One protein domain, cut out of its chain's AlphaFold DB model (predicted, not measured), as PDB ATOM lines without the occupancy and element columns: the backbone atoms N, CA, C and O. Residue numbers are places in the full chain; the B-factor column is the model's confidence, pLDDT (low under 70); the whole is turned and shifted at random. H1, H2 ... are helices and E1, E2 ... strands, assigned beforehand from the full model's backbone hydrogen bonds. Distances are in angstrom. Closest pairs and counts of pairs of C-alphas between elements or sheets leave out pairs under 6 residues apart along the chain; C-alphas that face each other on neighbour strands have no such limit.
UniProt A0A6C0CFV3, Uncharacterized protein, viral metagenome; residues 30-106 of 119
ATOM      1  N   GLU A  30       3.572  36.685 -21.949       55.84
ATOM      2  CA  GLU A  30       4.079  35.408 -22.469       55.84
ATOM      3  C   GLU A  30       4.340  34.402 -21.333       55.84
ATOM      4  O   GLU A  30       4.120  33.216 -21.545       55.84
ATOM      5  N   ASP A  31       4.645  34.874 -20.115       63.59
ATOM      6  CA  ASP A  31       4.947  34.018 -18.949       63.59
ATOM      7  C   ASP A  31       3.788  33.952 -17.931       63.59
ATOM      8  O   ASP A  31       3.941  33.468 -16.807       63.59
ATOM      9  N   ALA A  32       2.617  34.481 -18.300       71.44
ATOM     10  CA  ALA A  32       1.449  34.497 -17.428       71.44
ATOM     11  C   ALA A  32       0.865  33.084 -17.300       71.44
ATOM     12  O   ALA A  32       0.440  32.480 -18.289       71.44
ATOM     13  N   VAL A  33       0.803  32.574 -16.069       83.44
ATOM     14  CA  VAL A  33       0.244  31.248 -15.794       83.44
ATOM     15  C   VAL A  33      -1.252  31.244 -16.142       83.44
ATOM     16  O   VAL A  33      -2.008  32.078 -15.632       83.44
ATOM     17  N   PRO A  34      -1.740  30.311 -16.980       86.38
ATOM     18  CA  PRO A  34      -3.160  30.213 -17.265       86.38
ATOM     19  C   PRO A  34      -3.914  29.790 -16.001       86.38
ATOM     20  O   PRO A  34      -3.479  28.907 -15.263       86.38
ATOM     21  N   VAL A  35      -5.097  30.370 -15.788       86.75
ATOM     22  CA  VAL A  35      -5.926  30.134 -14.586       86.75
ATOM     23  C   VAL A  35      -6.224  28.647 -14.360       86.75
ATOM     24  O   VAL A  35      -6.348  28.198 -13.227       86.75
ATOM     25  N   THR A  36      -6.282  27.852 -15.430       87.56
ATOM     26  CA  THR A  36      -6.501  26.398 -15.371       87.56
ATOM     27  C   THR A  36      -5.353  25.613 -14.738       87.56
ATOM     28  O   THR A  36      -5.559  24.468 -14.346       87.56
ATOM     29  N   SER A  37      -4.154  26.194 -14.664       89.31
ATOM     30  CA  SER A  37      -2.965  25.572 -14.071       89.31
ATOM     31  C   SER A  37      -2.771  25.944 -12.600       89.31
ATOM     32  O   SER A  37      -1.881  25.405 -11.945       89.31
ATOM     33  N   LEU A  38      -3.596  26.846 -12.065       92.38
ATOM     34  CA  LEU A  38      -3.532  27.248 -10.665       92.38
ATOM     35  C   LEU A  38      -4.185  26.185  -9.768       92.38
ATOM     36  O   LEU A  38      -5.200  25.592 -10.141       92.38
ATOM     37  N   PRO A  39      -3.647  25.938  -8.560       93.19
ATOM     38  CA  PRO A  39      -4.217  24.949  -7.646       93.19
ATOM     39  C   PRO A  39      -5.491  25.444  -6.941       93.19
ATOM     40  O   PRO A  39      -6.161  24.658  -6.268       93.19
ATOM     41  N   TRP A  40      -5.842  26.723  -7.099       95.12
ATOM     42  CA  TRP A  40      -7.034  27.337  -6.521       95.12
ATOM     43  C   TRP A  40      -7.998  27.867  -7.586       95.12
ATOM     44  O   TRP A  40      -7.596  28.300  -8.663       95.12
ATOM     45  N   LEU A  41      -9.284  27.885  -7.239       95.00
ATOM     46  CA  LEU A  41     -10.341  28.590  -7.977       95.00
ATOM     47  C   LEU A  41     -10.622  29.978  -7.405       95.00
ATOM     48  O   LEU A  41     -11.067  30.871  -8.118       95.00
ATOM     49  N   TRP A  42     -10.381  30.133  -6.109       95.94
ATOM     50  CA  TRP A  42     -10.587  31.365  -5.369       95.94
ATOM     51  C   TRP A  42      -9.494  31.485  -4.323       95.94
ATOM     52  O   TRP A  42      -9.104  30.484  -3.720       95.94
ATOM     53  N   ILE A  43      -9.020  32.700  -4.098       95.81
ATOM     54  CA  ILE A  43      -8.090  33.010  -3.023       95.81
ATOM     55  C   ILE A  43      -8.531  34.298  -2.348       95.81
ATOM     56  O   ILE A  43      -8.837  35.303  -2.991       95.81
ATOM     57  N   GLY A  44      -8.573  34.255  -1.026       95.69
ATOM     58  CA  GLY A  44      -8.994  35.390  -0.237       95.69
ATOM     59  C   GLY A  44      -8.340  35.417   1.123       95.69
ATOM     60  O   GLY A  44      -7.713  34.458   1.579       95.69
ATOM     61  N   ALA A  45      -8.486  36.563   1.766       94.94
ATOM     62  CA  ALA A  45      -7.944  36.809   3.085       94.94
ATOM     63  C   ALA A  45      -9.065  37.217   4.035       94.94
ATOM     64  O   ALA A  45      -9.918  38.042   3.699       94.94
ATOM     65  N   THR A  46      -9.032  36.648   5.233       94.19
ATOM     66  CA  THR A  46      -9.928  37.002   6.329       94.19
ATOM     67  C   THR A  46      -9.190  37.926   7.290       94.19
ATOM     68  O   THR A  46      -8.147  37.555   7.834       94.19
ATOM     69  N   SER A  47      -9.725  39.130   7.489       90.12
ATOM     70  CA  SER A  47      -9.242  40.084   8.495       90.12
ATOM     71  C   SER A  47      -9.622  39.637   9.913       90.12
ATOM     72  O   SER A  47     -10.536  38.830  10.087       90.12
ATOM     73  N   GLU A  48      -8.990  40.216  10.935       88.00
ATOM     74  CA  GLU A  48      -9.352  40.005  12.348       88.00
ATOM     75  C   GLU A  48     -10.827  40.343  12.637       88.00
ATOM     76  O   GLU A  48     -11.460  39.711  13.479       88.00
ATOM     77  N   ASP A  49     -11.406  41.275  11.873       87.19
ATOM     78  CA  ASP A  49     -12.824  41.651  11.951       87.19
ATOM     79  C   ASP A  49     -13.781  40.595  11.357       87.19
ATOM     80  O   ASP A  49     -14.995  40.795  11.328       87.19
ATOM     81  N   GLY A  50     -13.250  39.494  10.816       86.62
ATOM     82  CA  GLY A  50     -14.016  38.449  10.129       86.62
ATOM     83  C   GLY A  50     -14.437  38.807   8.700       86.62
ATOM     84  O   GLY A  50     -15.125  38.024   8.049       86.62
ATOM     85  N   ASN A  51     -14.021  39.970   8.191       90.06
ATOM     86  CA  ASN A  51     -14.273  40.370   6.808       90.06
ATOM     87  C   ASN A  51     -13.409  39.547   5.851       90.06
ATOM     88  O   ASN A  51     -12.187  39.523   5.993       90.06
ATOM     89  N   VAL A  52     -14.050  38.923   4.862       92.62
ATOM     90  CA  VAL A  52     -13.385  38.166   3.797       92.62
ATOM     91  C   VAL A  52     -13.247  39.055   2.567       92.62
ATOM     92  O   VAL A  52     -14.233  39.620   2.092       92.62
ATOM     93  N   VAL A  53     -12.025  39.173   2.054       93.38
ATOM     94  CA  VAL A  53     -11.707  39.916   0.830       93.38
ATOM     95  C   VAL A  53     -11.221  38.938  -0.232       93.38
ATOM     96  O   VAL A  53     -10.373  38.092   0.046       93.38
ATOM     97  N   ASP A  54     -11.777  39.057  -1.435       94.75
ATOM     98  CA  ASP A  54     -11.373  38.292  -2.614       94.75
ATOM     99  C   ASP A  54     -10.159  38.952  -3.277       94.75
ATOM    100  O   ASP A  54     -10.203  40.140  -3.597       94.75
ATOM    101  N   TYR A  55      -9.096  38.174  -3.478       94.75
ATOM    102  CA  TYR A  55      -7.860  38.589  -4.146       94.75
ATOM    103  C   TYR A  55      -7.553  37.745  -5.388       94.75
ATOM    104  O   TYR A  55      -6.442  37.786  -5.916       94.75
ATOM    105  N   THR A  56      -8.524  36.966  -5.866       93.75
ATOM    106  CA  THR A  56      -8.328  35.984  -6.936       93.75
ATOM    107  C   THR A  56      -7.777  36.623  -8.200       93.75
ATOM    108  O   THR A  56      -6.789  36.144  -8.746       93.75
ATOM    109  N   THR A  57      -8.364  37.732  -8.645       90.06
ATOM    110  CA  THR A  57      -7.914  38.425  -9.858       90.06
ATOM    111  C   THR A  57      -6.509  39.004  -9.692       90.06
ATOM    112  O   THR A  57      -5.650  38.746 -10.529       90.06
ATOM    113  N   ASP A  58      -6.257  39.727  -8.594       90.31
ATOM    114  CA  ASP A  58      -4.971  40.394  -8.351       90.31
ATOM    115  C   ASP A  58      -3.817  39.386  -8.268       90.31
ATOM    116  O   ASP A  58      -2.736  39.599  -8.820       90.31
ATOM    117  N   ILE A  59      -4.053  38.258  -7.593       91.81
ATOM    118  CA  ILE A  59      -3.056  37.202  -7.445       91.81
ATOM    119  C   ILE A  59      -2.838  36.505  -8.782       91.81
ATOM    120  O   ILE A  59      -1.694  36.414  -9.216       91.81
ATOM    121  N   ASN A  60      -3.899  36.079  -9.471       91.75
ATOM    122  CA  ASN A  60      -3.776  35.355 -10.737       91.75
ATOM    123  C   ASN A  60      -3.006  36.151 -11.804       91.75
ATOM    124  O   ASN A  60      -2.262  35.557 -12.575       91.75
ATOM    125  N   GLU A  61      -3.151  37.479 -11.837       88.50
ATOM    126  CA  GLU A  61      -2.414  38.346 -12.768       88.50
ATOM    127  C   GLU A  61      -0.932  38.532 -12.398       88.50
ATOM    128  O   GLU A  61      -0.129  38.898 -13.255       88.50
ATOM    129  N   THR A  62      -0.561  38.275 -11.141       88.94
ATOM    130  CA  THR A  62       0.803  38.474 -10.620       88.94
ATOM    131  C   THR A  62       1.601  37.167 -10.535       88.94
ATOM    132  O   THR A  62       2.819  37.183 -10.358       88.94
ATOM    133  N   VAL A  63       0.932  36.018 -10.629       90.31
ATOM    134  CA  VAL A  63       1.570  34.704 -10.568       90.31
ATOM    135  C   VAL A  63       2.425  34.436 -11.811       90.31
ATOM    136  O   VAL A  63       1.975  34.594 -12.943       90.31
ATOM    137  N   VAL A  64       3.644  33.949 -11.571       88.31
ATOM    138  CA  VAL A  64       4.619  33.548 -12.594       88.31
ATOM    139  C   VAL A  64       5.138  32.147 -12.270       88.31
ATOM    140  O   VAL A  64       5.206  31.760 -11.099       88.31
ATOM    141  N   TYR A  65       5.497  31.389 -13.304       87.88
ATOM    142  CA  TYR A  65       6.119  30.075 -13.166       87.88
ATOM    143  C   TYR A  65       7.428  30.114 -12.360       87.88
ATOM    144  O   TYR A  65       8.133  31.122 -12.326       87.88
ATOM    145  N   GLY A  66       7.732  29.019 -11.660       85.19
ATOM    146  CA  GLY A  66       8.952  28.847 -10.860       85.19
ATOM    147  C   GLY A  66       9.016  29.684  -9.574       85.19
ATOM    148  O   GLY A  66       9.905  29.480  -8.745       85.19
ATOM    149  N   VAL A  67       8.071  30.604  -9.353       86.88
ATOM    150  CA  VAL A  67       8.024  31.446  -8.151       86.88
ATOM    151  C   VAL A  67       7.243  30.751  -7.039       86.88
ATOM    152  O   VAL A  67       6.153  30.218  -7.250       86.88
ATOM    153  N   SER A  68       7.785  30.794  -5.818       90.75
ATOM    154  CA  SER A  68       7.076  30.308  -4.634       90.75
ATOM    155  C   SER A  68       6.091  31.350  -4.103       90.75
ATOM    156  O   SER A  68       6.458  32.435  -3.648       90.75
ATOM    157  N   ILE A  69       4.818  30.978  -4.131       93.75
ATOM    158  CA  ILE A  69       3.673  31.768  -3.697       93.75
ATOM    159  C   ILE A  69       3.398  31.413  -2.244       93.75
ATOM    160  O   ILE A  69       2.670  30.470  -1.942       93.75
ATOM    161  N   THR A  70       4.028  32.151  -1.340       94.44
ATOM    162  CA  THR A  70       3.898  31.987   0.115       94.44
ATOM    163  C   THR A  70       2.942  33.027   0.705       94.44
ATOM    164  O   THR A  70       2.703  34.058   0.074       94.44
ATOM    165  N   PRO A  71       2.445  32.846   1.945       93.75
ATOM    166  CA  PRO A  71       1.692  33.893   2.637       93.75
ATOM    167  C   PRO A  71       2.422  35.242   2.666       93.75
ATOM    168  O   PRO A  71       1.809  36.270   2.412       93.75
ATOM    169  N   ALA A  72       3.743  35.245   2.876       90.88
ATOM    170  CA  ALA A  72       4.545  36.469   2.857       90.88
ATOM    171  C   ALA A  72       4.543  37.154   1.479       90.88
ATOM    172  O   ALA A  72       4.485  38.379   1.394       90.88
ATOM    173  N   TRP A  73       4.573  36.374   0.395       92.56
ATOM    174  CA  TRP A  73       4.430  36.906  -0.959       92.56
ATOM    175  C   TRP A  73       3.041  37.522  -1.175       92.56
ATOM    176  O   TRP A  73       2.940  38.635  -1.693       92.56
ATOM    177  N   LEU A  74       1.980  36.861  -0.697       92.06
ATOM    178  CA  LEU A  74       0.609  37.375  -0.771       92.06
ATOM    179  C   LEU A  74       0.460  38.707  -0.028       92.06
ATOM    180  O   LEU A  74      -0.170  39.631  -0.544       92.06
ATOM    181  N   GLU A  75       1.081  38.850   1.145       90.62
ATOM    182  CA  GLU A  75       1.090  40.114   1.894       90.62
ATOM    183  C   GLU A  75       1.777  41.248   1.121       90.62
ATOM    184  O   GLU A  75       1.319  42.391   1.160       90.62
ATOM    185  N   ILE A  76       2.859  40.949   0.394       88.31
ATOM    186  CA  ILE A  76       3.584  41.937  -0.419       88.31
ATOM    187  C   ILE A  76       2.721  42.391  -1.599       88.31
ATOM    188  O   ILE A  76       2.532  43.594  -1.789       88.31
ATOM    189  N   VAL A  77       2.165  41.442  -2.356       88.12
ATOM    190  CA  VAL A  77       1.379  41.723  -3.570       88.12
ATOM    191  C   VAL A  77       0.086  42.462  -3.235       88.12
ATOM    192  O   VAL A  77      -0.241  43.475  -3.852       88.12
ATOM    193  N   THR A  78      -0.630  42.006  -2.209       87.25
ATOM    194  CA  THR A  78      -1.938  42.571  -1.843       87.25
ATOM    195  C   THR A  78      -1.838  43.731  -0.855       87.25
ATOM    196  O   THR A  78      -2.827  44.415  -0.602       87.25
ATOM    197  N   SER A  79      -0.651  43.983  -0.286       89.00
ATOM    198  CA  SER A  79      -0.436  44.941   0.811       89.00
ATOM    199  C   SER A  79      -1.305  44.675   2.055       89.00
ATOM    200  O   SER A  79      -1.483  45.572   2.884       89.00
ATOM    201  N   SER A  80      -1.834  43.456   2.200       86.56
ATOM    202  CA  SER A  80      -2.615  43.021   3.361       86.56
ATOM    203  C   SER A  80      -1.698  42.430   4.420       86.56
ATOM    204  O   SER A  80      -0.864  41.593   4.104       86.56
ATOM    205  N   LYS A  81      -1.848  42.851   5.677       87.19
ATOM    206  CA  LYS A  81      -1.062  42.351   6.817       87.19
ATOM    207  C   LYS A  81      -1.986  41.818   7.898       87.19
ATOM    208  O   LYS A  81      -3.081  42.351   8.057       87.19
ATOM    209  N   ASN A  82      -1.507  40.843   8.670       86.62
ATOM    210  CA  ASN A  82      -2.255  40.214   9.768       86.62
ATOM    211  C   ASN A  82      -3.593  39.612   9.306       86.62
ATOM    212  O   ASN A  82      -4.612  39.741   9.979       86.62
ATOM    213  N   VAL A  83      -3.594  38.980   8.133       92.31
ATOM    214  CA  VAL A  83      -4.771  38.300   7.582       92.31
ATOM    215  C   VAL A  83      -4.546  36.795   7.552       92.31
ATOM    216  O   VAL A  83      -3.421  36.321   7.392       92.31
ATOM    217  N   SER A  84      -5.627  36.034   7.690       94.06
ATOM    218  CA  SER A  84      -5.604  34.590   7.472       94.06
ATOM    219  C   SER A  84      -5.935  34.302   6.012       94.06
ATOM    220  O   SER A  84      -7.019  34.644   5.540       94.06
ATOM    221  N   TRP A  85      -4.990  33.699   5.294       95.38
ATOM    222  CA  TRP A  85      -5.156  33.349   3.889       95.38
ATOM    223  C   TRP A  85      -5.871  32.016   3.731       95.38
ATOM    224  O   TRP A  85      -5.517  31.013   4.358       95.38
ATOM    225  N   LYS A  86      -6.845  32.001   2.829       95.75
ATOM    226  CA  LYS A  86      -7.590  30.812   2.447       95.75
ATOM    227  C   LYS A  86      -7.709  30.728   0.941       95.75
ATOM    228  O   LYS A  86      -7.664  31.736   0.239       95.75
ATOM    229  N   TYR A  87      -7.890  29.514   0.455       96.44
ATOM    230  CA  TYR A  87      -8.154  29.272  -0.951       96.44
ATOM    231  C   TYR A  87      -9.198  28.175  -1.120       96.44
ATOM    232  O   TYR A  87      -9.367  27.312  -0.259       96.44
ATOM    233  N   LEU A  88      -9.901  28.215  -2.246       96.62
ATOM    234  CA  LEU A  88     -10.778  27.145  -2.692       96.62
ATOM    235  C   LEU A  88      -9.977  26.219  -3.603       96.62
ATOM    236  O   LEU A  88      -9.568  26.632  -4.687       96.62
ATOM    237  N   ASP A  89      -9.749  24.985  -3.165       95.31
ATOM    238  CA  ASP A  89      -8.993  23.985  -3.920       95.31
ATOM    239  C   ASP A  89      -9.695  23.650  -5.245       95.31
ATOM    240  O   ASP A  89     -10.876  23.298  -5.263       95.31
ATOM    241  N   ALA A  90      -8.973  23.742  -6.364       93.12
ATOM    242  CA  ALA A  90      -9.548  23.521  -7.689       93.12
ATOM    243  C   ALA A  90      -9.958  22.062  -7.953       93.12
ATOM    244  O   ALA A  90     -10.820  21.805  -8.793       93.12
ATOM    245  N   LYS A  91      -9.353  21.099  -7.246       92.69
ATOM    246  CA  LYS A  91      -9.622  19.665  -7.404       92.69
ATOM    247  C   LYS A  91     -10.697  19.186  -6.442       92.69
ATOM    248  O   LYS A  91     -11.567  18.419  -6.845       92.69
ATOM    249  N   THR A  92     -10.617  19.590  -5.175       94.94
ATOM    250  CA  THR A  92     -11.546  19.108  -4.141       94.94
ATOM    251  C   THR A  92     -12.763  20.005  -3.962       94.94
ATOM    252  O   THR A  92     -13.748  19.547  -3.397       94.94
ATOM    253  N   LEU A  93     -12.726  21.246  -4.467       93.81
ATOM    254  CA  LEU A  93     -13.773  22.260  -4.287       93.81
ATOM    255  C   LEU A  93     -14.062  22.570  -2.809       93.81
ATOM    256  O   LEU A  93     -15.177  22.936  -2.446       93.81
ATOM    257  N   GLU A  94     -13.048  22.428  -1.954       96.00
ATOM    258  CA  GLU A  94     -13.135  22.710  -0.520       96.00
ATOM    259  C   GLU A  94     -12.296  23.936  -0.167       96.00
ATOM    260  O   GLU A  94     -11.192  24.118  -0.689       96.00
ATOM    261  N   GLU A  95     -12.821  24.771   0.728       95.25
ATOM    262  CA  GLU A  95     -12.079  25.891   1.298       95.25
ATOM    263  C   GLU A  95     -11.027  25.353   2.275       95.25
ATOM    264  O   GLU A  95     -11.346  24.633   3.224       95.25
ATOM    265  N   LYS A  96      -9.765  25.703   2.037       95.94
ATOM    266  CA  LYS A  96      -8.615  25.274   2.833       95.94
ATOM    267  C   LYS A  96      -7.790  26.477   3.262       95.94
ATOM    268  O   LYS A  96      -7.765  27.515   2.599       95.94
ATOM    269  N   GLU A  97      -7.086  26.321   4.376       95.81
ATOM    270  CA  GLU A  97      -6.069  27.287   4.783       95.81
ATOM    271  C   GLU A  97      -4.896  27.256   3.808       95.81
ATOM    272  O   GLU A  97      -4.461  26.189   3.364       95.81
ATOM    273  N   PHE A  98      -4.388  28.438   3.469       94.56
ATOM    274  CA  PHE A  98      -3.260  28.553   2.562       94.56
ATOM    275  C   PHE A  98      -1.997  27.963   3.215       94.56
ATOM    276  O   PHE A  98      -1.677  28.312   4.356       94.56
ATOM    277  N   PRO A  99      -1.264  27.066   2.531       94.12
ATOM    278  CA  PRO A  99      -0.116  26.395   3.122       94.12
ATOM    279  C   PRO A  99       0.994  27.395   3.454       94.12
ATOM    280  O   PRO A  99       1.344  28.254   2.646       94.12
ATOM    281  N   SER A 100       1.617  27.243   4.622       91.94
ATOM    282  CA  SER A 100       2.741  28.094   5.043       91.94
ATOM    283  C   SER A 100       3.965  27.955   4.135       91.94
ATOM    284  O   SER A 100       4.675  28.932   3.909       91.94
ATOM    285  N   ALA A 101       4.178  26.761   3.578       91.06
ATOM    286  CA  ALA A 101       5.205  26.496   2.572       91.06
ATOM    287  C   ALA A 101       4.897  27.141   1.208       91.06
ATOM    288  O   ALA A 101       5.798  27.287   0.388       91.06
ATOM    289  N   GLY A 102       3.644  27.543   0.977       92.56
ATOM    290  CA  GLY A 102       3.188  28.100  -0.287       92.56
ATOM    291  C   GLY A 102       2.998  27.072  -1.400       92.56
ATOM    292  O   GLY A 102       3.014  25.861  -1.173       92.56
ATOM    293  N   PHE A 103       2.809  27.584  -2.613       92.12
ATOM    294  CA  PHE A 103       2.745  26.804  -3.847       92.12
ATOM    295  C   PHE A 103       3.892  27.188  -4.775       92.12
ATOM    296  O   PHE A 103       4.293  28.347  -4.812       92.12
ATOM    297  N   VAL A 104       4.395  26.227  -5.540       91.81
ATOM    298  CA  VAL A 104       5.274  26.477  -6.685       91.81
ATOM    299  C   VAL A 104       4.525  25.979  -7.907       91.81
ATOM    300  O   VAL A 104       3.933  24.900  -7.864       91.81
ATOM    301  N   ILE A 105       4.479  26.798  -8.952       89.25
ATOM    302  CA  ILE A 105       3.821  26.438 -10.205       89.25
ATOM    303  C   ILE A 105       4.921  26.172 -11.217       89.25
ATOM    304  O   ILE A 105       5.652  27.088 -11.590       89.25
ATOM    305  N   ASP A 106       5.037  24.918 -11.627       86.62
ATOM    306  CA  ASP A 106       6.062  24.475 -12.565       86.62
ATOM    307  C   ASP A 106       5.709  24.897 -13.994       86.62
ATOM    308  O   ASP A 106       4.543  24.809 -14.404       86.62
TER     309      ASP A 106
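Overview. This is residues 30 to 106 of the 119 residues of an uncharacterized protein of viral metagenome (UniProt A0A6C0CFV3). A small antiparallel sheet of four strands, only just strongly twisted, has two short helices over one face: H1 stands up from it and H2 crosses its strands. Away from the named elements, residues 68 to 69 pair briefly with 103 to 104, antiparallel. The printed part has 77 residues, with E1 E2 H1 H2 E3 E4 along the chain and the sheet in the order E2 E1 E3 E4. The class is mixed, though under half of the residues are in named elements; the whole is compact, radius of gyration of the C-alphas 11.8 A, spanning 38 by 27 by 22 A.

Arrangement. Look first at E1, residues 40 to 46, which forms a hairpin with E2, residues 52 to 54; N 45 and O 53 are 3.0 A apart. H1, residues 56 to 62, is on the sheet over E1, at a height of 8.7 A, its local plane only just fitted, with 6 C-alphas; the closest C-alphas are those of Ile 43 and Thr 56, 4.9 A. H2, residues 71 to 78, touches H1 about perpendicular at 89 degrees, closest at the C-alphas of Ile 59 and Val 77, 7.4 A. It is on the same face. In both helices every O i to N i+4 pair is within hydrogen-bond range. E3, residues 84 to 89, is antiparallel to E1, with N 88 and O 42 2.8 A apart, and forms a hairpin with E4, residues 95 to 97, where N 96 and O 87 are 2.8 A apart.

Along the chain. Find C-alpha 40 at (-7.034, 27.337, -6.521); E1 runs 16.3 A from there. E2 measures 6.7 A, H1 10.2 A, H2 10.4 A, E3 15.9 A and E4 7.1 A, ending at C-alpha 97, (-6.069, 27.287, 4.783).

Size, cuts and confidence. The C-alphas of Glu 30 and Asp 49 are farthest apart, 38.9 A. The printed part has no cut, and no link is long. Mean pLDDT of the printed part is 90.5; residues 30 to 31 are under 70.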